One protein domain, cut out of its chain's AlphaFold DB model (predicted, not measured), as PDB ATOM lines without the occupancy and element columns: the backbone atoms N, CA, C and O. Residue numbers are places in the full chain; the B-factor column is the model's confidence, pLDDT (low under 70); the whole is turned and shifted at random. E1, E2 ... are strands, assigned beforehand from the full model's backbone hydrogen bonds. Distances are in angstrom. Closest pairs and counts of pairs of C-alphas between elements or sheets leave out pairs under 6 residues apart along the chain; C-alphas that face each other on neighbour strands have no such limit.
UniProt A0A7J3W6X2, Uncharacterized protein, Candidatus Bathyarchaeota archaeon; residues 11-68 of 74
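This is residues 11 to 68 of the 74 residues of an uncharacterized protein of Candidatus Bathyarchaeota archaeon (UniProt A0A7J3W6X2). Two strand hairpins share one long strand: E2 runs nearly the whole length of the domain, with E1 beside its first part and E3 beside its last part, in a narrow, strongly twisted sheet. The hairpin of E1 and E2 is bent into an arch, and residues 52 to 68, with no named element, coil on the hollow side of that arch; the tip of the hairpin of E2 and E3 makes the other end of the long axis. The printed part has 58 residues, with no named helix and three named strands that follow in the order E1, E2, E3 along the chain and also across the antiparallel sheet. The class is all strand. The whole is only just loose, close to compact, with a radius of gyration of the C-alphas of 12.8 A, and it is elongated, with spans of 41 by 21 by 13 A.

The printed part begins with Ala 11 at (-7.940, 33.705, 7.725). E1 is residues 13 to 21, from C-alpha 13 at (-13.327, 34.626, 4.674) to C-alpha 21, a length of 20.7 A, and it bends by 73 degrees at residue 18. E2 is residues 27 to 41, the longest strand by residues with 15, and it bends by 72 degrees at residue 30. It begins with C-alpha 27 at (-35.053, 37.814, 4.372), and from there its first to last C-alpha measure 37.2 A. E3 is residues 45 to 51, with a length of 19.6 A, and it ends with C-alpha 51 at (-19.762, 37.169, 11.548). Residues 52 to 68 follow as a stretch of 17 residues with no named element.

The three strands form a meander, each strand the antiparallel neighbour of the one before. E2 is the inner strand, and E1 and E3 are the edge strands. E1 and E2 form a hairpin, with 128 degrees between their N-to-C directions. In this pair the C-alphas of Tyr 18 and Lys 29 face each other at 4.4 A, and N 17 and O 30 are within hydrogen-bond range at 2.8 A, as are N 34 and O 13 at 2.9 A. E2 and E3 form the second hairpin, with 150 degrees between their directions. Here the C-alphas of Pro 36 and Trp 49 face each other at 4.4 A, and N 48 and O 38 are within hydrogen-bond range at 2.8 A, as are N 40 and O 46 at 2.9 A. The pairing along E2 is staggered: it pairs with E1 over its residues 27 to 34 and with E3 over its residues 34 to 41. E1 and E3 are apart. The sheet is strongly twisted, its C-alphas lying up to 5.7 A off the best plane through them.

The two C-alphas farthest apart are those of Asn 24 and Asn 43, at 42.3 A; Asn 24 is in the link from E1 to E2 and Asn 43 in the link from E2 to E3. Both links are tight, with 5 residues in the first and 3 in the second. The first and last printed C-alphas, of Ala 11 and Asn 68, are 24.4 A apart. The C-alphas of residues 52 to 68 lie 3 to 11 A from the mean of all C-alphas. The printed part has no cut, and it is one domain in a full chain of 74 residues. The mean pLDDT of the printed part is 78.7, and residues 66 to 68 are under 70, where the model's confidence is low.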
ATOM      1  N   ALA A  11      -7.842  32.414   8.396       79.00
ATOM      2  CA  ALA A  11      -7.940  33.705   7.725       79.00
ATOM      3  C   ALA A  11      -9.395  34.197   7.681       79.00
ATOM      4  O   ALA A  11     -10.323  33.382   7.681       79.00
ATOM      5  N   PRO A  12      -9.620  35.522   7.631       80.44
ATOM      6  CA  PRO A  12     -10.916  36.079   7.272       80.44
ATOM      7  C   PRO A  12     -11.420  35.496   5.950       80.44
ATOM      8  O   PRO A  12     -10.675  35.441   4.972       80.44
ATOM      9  N   SER A  13     -12.694  35.119   5.899       82.75
ATOM     10  CA  SER A  13     -13.327  34.626   4.674       82.75
ATOM     11  C   SER A  13     -14.639  35.353   4.403       82.75
ATOM     12  O   SER A  13     -15.472  35.495   5.304       82.75
ATOM     13  N   GLY A  14     -14.842  35.777   3.155       83.88
ATOM     14  CA  GLY A  14     -16.147  36.215   2.667       83.88
ATOM     15  C   GLY A  14     -17.041  35.010   2.380       83.88
ATOM     16  O   GLY A  14     -16.606  34.057   1.742       83.88
ATOM     17  N   SER A  15     -18.284  35.039   2.851       82.06
ATOM     18  CA  SER A  15     -19.266  33.980   2.610       82.06
ATOM     19  C   SER A  15     -20.648  34.573   2.346       82.06
ATOM     20  O   SER A  15     -20.955  35.678   2.792       82.06
ATOM     21  N   ALA A  16     -21.492  33.852   1.611       82.44
ATOM     22  CA  ALA A  16     -22.868  34.262   1.368       82.44
ATOM     23  C   ALA A  16     -23.770  33.803   2.524       82.44
ATOM     24  O   ALA A  16     -23.814  32.625   2.871       82.44
ATOM     25  N   CYS A  17     -24.523  34.736   3.103       82.12
ATOM     26  CA  CYS A  17     -25.594  34.453   4.050       82.12
ATOM     27  C   CYS A  17     -26.929  34.556   3.309       82.12
ATOM     28  O   CYS A  17     -27.317  35.641   2.880       82.12
ATOM     29  N   TYR A  18     -27.598  33.419   3.126       80.56
ATOM     30  CA  TYR A  18     -28.831  33.314   2.337       80.56
ATOM     31  C   TYR A  18     -30.096  33.620   3.145       80.56
ATOM     32  O   TYR A  18     -31.109  33.999   2.572       80.56
ATOM     33  N   ASP A  19     -30.011  33.512   4.471       74.12
ATOM     34  CA  ASP A  19     -31.120  33.724   5.399       74.12
ATOM     35  C   ASP A  19     -30.815  34.877   6.360       74.12
ATOM     36  O   ASP A  19     -30.953  34.752   7.582       74.12
ATOM     37  N   TYR A  20     -30.334  36.006   5.838       78.62
ATOM     38  CA  TYR A  20     -30.181  37.192   6.669       78.62
ATOM     39  C   TYR A  20     -31.554  37.803   6.940       78.62
ATOM     40  O   TYR A  20     -32.205  38.293   6.023       78.62
ATOM     41  N   THR A  21     -31.977  37.778   8.202       82.50
ATOM     42  CA  THR A  21     -33.250  38.355   8.653       82.50
ATOM     43  C   THR A  21     -33.025  39.734   9.266       82.50
ATOM     44  O   THR A  21     -32.202  39.866  10.180       82.50
ATOM     45  N   THR A  22     -33.741  40.750   8.776       78.31
ATOM     46  CA  THR A  22     -33.747  42.113   9.347       78.31
ATOM     47  C   THR A  22     -34.638  42.202  10.589       78.31
ATOM     48  O   THR A  22     -35.335  41.254  10.943       78.31
ATOM     49  N   VAL A  23     -34.644  43.366  11.247       79.81
ATOM     50  CA  VAL A  23     -35.538  43.645  12.387       79.81
ATOM     51  C   VAL A  23     -37.024  43.552  12.012       79.81
ATOM     52  O   VAL A  23     -37.844  43.212  12.857       79.81
ATOM     53  N   ASN A  24     -37.359  43.770  10.736       82.75
ATOM     54  CA  ASN A  24     -38.726  43.694  10.216       82.75
ATOM     55  C   ASN A  24     -39.129  42.269   9.783       82.75
ATOM     56  O   ASN A  24     -40.216  42.077   9.253       82.75
ATOM     57  N   GLY A  25     -38.258  41.267   9.963       80.06
ATOM     58  CA  GLY A  25     -38.522  39.878   9.563       80.06
ATOM     59  C   GLY A  25     -38.258  39.567   8.085       80.06
ATOM     60  O   GLY A  25     -38.419  38.424   7.657       80.06
ATOM     61  N   GLU A  26     -37.806  40.543   7.302       82.50
ATOM     62  CA  GLU A  26     -37.497  40.363   5.883       82.50
ATOM     63  C   GLU A  26     -36.203  39.566   5.692       82.50
ATOM     64  O   GLU A  26     -35.220  39.766   6.415       82.50
ATOM     65  N   LYS A  27     -36.193  38.676   4.693       84.44
ATOM     66  CA  LYS A  27     -35.053  37.814   4.372       84.44
ATOM     67  C   LYS A  27     -34.296  38.326   3.155       84.44
ATOM     68  O   LYS A  27     -34.894  38.581   2.114       84.44
ATOM     69  N   PHE A  28     -32.974  38.390   3.267       83.44
ATOM     70  CA  PHE A  28     -32.090  38.814   2.189       83.44
ATOM     71  C   PHE A  28     -30.900  37.874   2.029       83.44
ATOM     72  O   PHE A  28     -30.388  37.305   2.996       83.44
ATOM     73  N   LYS A  29     -30.398  37.805   0.794       87.19
ATOM     74  CA  LYS A  29     -29.072  37.267   0.502       87.19
ATOM     75  C   LYS A  29     -28.045  38.389   0.629       87.19
ATOM     76  O   LYS A  29     -28.110  39.370  -0.109       87.19
ATOM     77  N   VAL A  30     -27.083  38.244   1.536       83.38
ATOM     78  CA  VAL A  30     -26.019  39.237   1.761       83.38
ATOM     79  C   VAL A  30     -24.651  38.565   1.819       83.38
ATOM     80  O   VAL A  30     -24.532  37.428   2.274       83.38
ATOM     81  N   SER A  31     -23.595  39.271   1.412       86.19
ATOM     82  CA  SER A  31     -22.227  38.854   1.736       86.19
ATOM     83  C   SER A  31     -21.894  39.209   3.181       86.19
ATOM     84  O   SER A  31     -22.166  40.322   3.649       86.19
ATOM     85  N   VAL A  32     -21.289  38.258   3.886       85.31
ATOM     86  CA  VAL A  32     -20.794  38.408   5.253       85.31
ATOM     87  C   VAL A  32     -19.309  38.095   5.315       85.31
ATOM     88  O   VAL A  32     -18.790  37.315   4.521       85.31
ATOM     89  N   ILE A  33     -18.630  38.697   6.284       85.00
ATOM     90  CA  ILE A  33     -17.234  38.397   6.588       85.00
ATOM     91  C   ILE A  33     -17.207  37.582   7.873       85.00
ATOM     92  O   ILE A  33     -17.744  38.011   8.900       85.00
ATOM     93  N   ILE A  34     -16.592  36.405   7.799       82.75
ATOM     94  CA  ILE A  34     -16.367  35.507   8.926       82.75
ATOM     95  C   ILE A  34     -14.902  35.648   9.334       82.75
ATOM     96  O   ILE A  34     -14.007  35.431   8.517       82.75
ATOM     97  N   VAL A  35     -14.660  36.045  10.583       83.00
ATOM     98  CA  VAL A  35     -13.316  36.271  11.132       83.00
ATOM     99  C   VAL A  35     -13.072  35.407  12.369       83.00
ATOM    100  O   VAL A  35     -13.994  35.219  13.170       83.00
ATOM    101  N   PRO A  36     -11.854  34.881  12.561       80.69
ATOM    102  CA  PRO A  36     -11.482  34.214  13.800       80.69
ATOM    103  C   PRO A  36     -11.299  35.273  14.896       80.69
ATOM    104  O   PRO A  36     -10.618  36.273  14.695       80.69
ATOM    105  N   VAL A  37     -11.922  35.079  16.057       82.56
ATOM    106  CA  VAL A  37     -11.876  36.033  17.188       82.56
ATOM    107  C   VAL A  37     -11.152  35.490  18.414       82.56
ATOM    108  O   VAL A  37     -10.798  36.246  19.311       82.56
ATOM    109  N   SER A  38     -10.947  34.177  18.493       78.69
ATOM    110  CA  SER A  38     -10.152  33.562  19.553       78.69
ATOM    111  C   SER A  38      -9.663  32.198  19.096       78.69
ATOM    112  O   SER A  38     -10.438  31.416  18.547       78.69
ATOM    113  N   ILE A  39      -8.390  31.917  19.348       79.81
ATOM    114  CA  ILE A  39      -7.775  30.614  19.123       79.81
ATOM    115  C   ILE A  39      -7.354  30.106  20.500       79.81
ATOM    116  O   ILE A  39      -6.621  30.791  21.211       79.81
ATOM    117  N   LYS A  40      -7.856  28.940  20.905       82.12
ATOM    118  CA  LYS A  40      -7.459  28.275  22.150       82.12
ATOM    119  C   LYS A  40      -6.785  26.954  21.813       82.12
ATOM    120  O   LYS A  40      -7.367  26.136  21.104       82.12
ATOM    121  N   THR A  41      -5.594  26.755  22.356       74.00
ATOM    122  CA  THR A  41      -4.774  25.547  22.226       74.00
ATOM    123  C   THR A  41      -4.604  24.943  23.616       74.00
ATOM    124  O   THR A  41      -3.638  25.223  24.314       74.00
ATOM    125  N   GLY A  42      -5.625  24.209  24.060       76.69
ATOM    126  CA  GLY A  42      -5.593  23.425  25.300       76.69
ATOM    127  C   GLY A  42      -5.568  21.943  24.946       76.69
ATOM    128  O   GLY A  42      -4.555  21.426  24.497       76.69
ATOM    129  N   ASN A  43      -6.731  21.293  25.011       75.19
ATOM    130  CA  ASN A  43      -6.915  19.884  24.626       75.19
ATOM    131  C   ASN A  43      -7.211  19.701  23.119       75.19
ATOM    132  O   ASN A  43      -7.931  18.787  22.728       75.19
ATOM    133  N   GLY A  44      -6.742  20.624  22.277       75.75
ATOM    134  CA  GLY A  44      -7.057  20.692  20.847       75.75
ATOM    135  C   GLY A  44      -7.210  22.129  20.347       75.75
ATOM    136  O   GLY A  44      -7.354  23.064  21.139       75.75
ATOM    137  N   LEU A  45      -7.169  22.303  19.022       77.44
ATOM    138  CA  LEU A  45      -7.341  23.601  18.371       77.44
ATOM    139  C   LEU A  45      -8.824  23.984  18.361       77.44
ATOM    140  O   LEU A  45      -9.621  23.422  17.611       77.44
ATOM    141  N   ARG A  46      -9.200  24.971  19.176       78.94
ATOM    142  CA  ARG A  46     -10.548  25.546  19.161       78.94
ATOM    143  C   ARG A  46     -10.495  26.966  18.625       78.94
ATOM    144  O   ARG A  46      -9.982  27.863  19.291       78.94
ATOM    145  N   ILE A  47     -11.078  27.169  17.446       77.56
ATOM    146  CA  ILE A  47     -11.209  28.486  16.823       77.56
ATOM    147  C   ILE A  47     -12.640  28.977  17.031       77.56
ATOM    148  O   ILE A  47     -13.607  28.311  16.658       77.56
ATOM    149  N   VAL A  48     -12.780  30.141  17.653       78.81
ATOM    150  CA  VAL A  48     -14.053  30.851  17.760       78.81
ATOM    151  C   VAL A  48     -14.139  31.821  16.596       78.81
ATOM    152  O   VAL A  48     -13.248  32.645  16.413       78.81
ATOM    153  N   TRP A  49     -15.227  31.743  15.840       79.19
ATOM    154  CA  TRP A  49     -15.480  32.581  14.674       79.19
ATOM    155  C   TRP A  49     -16.601  33.587  14.951       79.19
ATOM    156  O   TRP A  49     -17.506  33.326  15.753       79.19
ATOM    157  N   SER A  50     -16.547  34.737  14.284       82.50
ATOM    158  CA  SER A  50     -17.568  35.782  14.346       82.50
ATOM    159  C   SER A  50     -17.946  36.257  12.949       82.50
ATOM    160  O   SER A  50     -17.089  36.407  12.086       82.50
ATOM    161  N   CYS A  51     -19.232  36.536  12.750       85.56
ATOM    162  CA  CYS A  51     -19.762  37.169  11.548       85.56
ATOM    163  C   CYS A  51     -19.871  38.682  11.771       85.56
ATOM    164  O   CYS A  51     -20.336  39.110  12.832       85.56
ATOM    165  N   ASN A  52     -19.508  39.496  10.775       83.94
ATOM    166  CA  ASN A  52     -19.621  40.961  10.842       83.94
ATOM    167  C   ASN A  52     -21.060  41.463  11.079       83.94
ATOM    168  O   ASN A  52     -21.249  42.582  11.546       83.94
ATOM    169  N   ARG A  53     -22.080  40.642  10.792       79.00
ATOM    170  CA  ARG A  53     -23.487  40.972  11.071       79.00
ATOM    171  C   ARG A  53     -23.903  40.740  12.522       79.00
ATOM    172  O   ARG A  53     -24.888  41.339  12.933       79.00
ATOM    173  N   GLY A  54     -23.175  39.925  13.292       77.38
ATOM    174  CA  GLY A  54     -23.301  39.745  14.749       77.38
ATOM    175  C   GLY A  54     -24.694  39.984  15.358       77.38
ATOM    176  O   GLY A  54     -25.541  39.094  15.348       77.38
ATOM    177  N   LEU A  55     -24.897  41.177  15.935       73.56
ATOM    178  CA  LEU A  55     -26.121  41.602  16.639       73.56
ATOM    179  C   LEU A  55     -27.287  41.997  15.717       73.56
ATOM    180  O   LEU A  55     -28.426  42.015  16.164       73.56
ATOM    181  N   HIS A  56     -27.015  42.301  14.450       76.50
ATOM    182  CA  HIS A  56     -28.017  42.703  13.456       76.50
ATOM    183  C   HIS A  56     -28.613  41.516  12.694       76.50
ATOM    184  O   HIS A  56     -29.483  41.701  11.849       76.50
ATOM    185  N   CYS A  57     -28.125  40.300  12.947       77.62
ATOM    186  CA  CYS A  57     -28.687  39.086  12.378       77.62
ATOM    187  C   CYS A  57     -29.778  38.551  13.311       77.62
ATOM    188  O   CYS A  57     -29.473  37.959  14.345       77.62
ATOM    189  N   TYR A  58     -31.039  38.735  12.930       78.12
ATOM    190  CA  TYR A  58     -32.191  38.286  13.721       78.12
ATOM    191  C   TYR A  58     -32.605  36.843  13.422       78.12
ATOM    192  O   TYR A  58     -33.568  36.349  13.995       78.12
ATOM    193  N   ASN A  59     -31.867  36.150  12.551       76.31
ATOM    194  CA  ASN A  59     -32.105  34.745  12.269       76.31
ATOM    195  C   ASN A  59     -31.697  33.895  13.493       76.31
ATOM    196  O   ASN A  59     -30.498  33.817  13.796       76.31
ATOM    197  N   PRO A  60     -32.650  33.239  14.184       73.56
ATOM    198  CA  PRO A  60     -32.352  32.430  15.362       73.56
ATOM    199  C   PRO A  60     -31.497  31.205  15.019       73.56
ATOM    200  O   PRO A  60     -30.723  30.752  15.852       73.56
ATOM    201  N   SER A  61     -31.548  30.713  13.780       74.69
ATOM    202  CA  SER A  61     -30.748  29.575  13.315       74.69
ATOM    203  C   SER A  61     -29.310  29.959  12.942       74.69
ATOM    204  O   SER A  61     -28.501  29.091  12.621       74.69
ATOM    205  N   CYS A  62     -28.946  31.247  12.983       75.62
ATOM    206  CA  CYS A  62     -27.595  31.691  12.652       75.62
ATOM    207  C   CYS A  62     -26.622  31.420  13.811       75.62
ATOM    208  O   CYS A  62     -26.638  32.112  14.831       75.62
ATOM    209  N   THR A  63     -25.701  30.471  13.623       72.69
ATOM    210  CA  THR A  63     -24.665  30.081  14.606       72.69
ATOM    211  C   THR A  63     -23.754  31.239  15.035       72.69
ATOM    212  O   THR A  63     -23.183  31.226  16.128       72.69
ATOM    213  N   TYR A  64     -23.620  32.261  14.187       73.38
ATOM    214  CA  TYR A  64     -22.805  33.448  14.453       73.38
ATOM    215  C   TYR A  64     -23.605  34.626  15.027       73.38
ATOM    216  O   TYR A  64     -23.002  35.625  15.429       73.38
ATOM    217  N   SER A  65     -24.939  34.534  15.073       72.12
ATOM    218  CA  SER A  65     -25.779  35.565  15.678       72.12
ATOM    219  C   SER A  65     -25.727  35.484  17.204       72.12
ATOM    220  O   SER A  65     -25.735  34.407  17.805       72.12
ATOM    221  N   ARG A  66     -25.702  36.650  17.862       65.19
ATOM    222  CA  ARG A  66     -25.840  36.740  19.325       65.19
ATOM    223  C   ARG A  66     -27.287  36.605  19.799       65.19
ATOM    224  O   ARG A  66     -27.480  36.345  20.985       65.19
ATOM    225  N   VAL A  67     -28.277  36.726  18.911       61.97
ATOM    226  CA  VAL A  67     -29.698  36.524  19.252       61.97
ATOM    227  C   VAL A  67     -29.921  35.093  19.760       61.97
ATOM    228  O   VAL A  67     -30.592  34.900  20.765       61.97
ATOM    229  N   ASN A  68     -29.211  34.115  19.187       53.16
ATOM    230  CA  ASN A  68     -29.245  32.714  19.617       53.16
ATOM    231  C   ASN A  68     -28.418  32.417  20.895       53.16
ATOM    232  O   ASN A  68     -28.454  31.317  21.437       53.16
TER     233      ASN A  68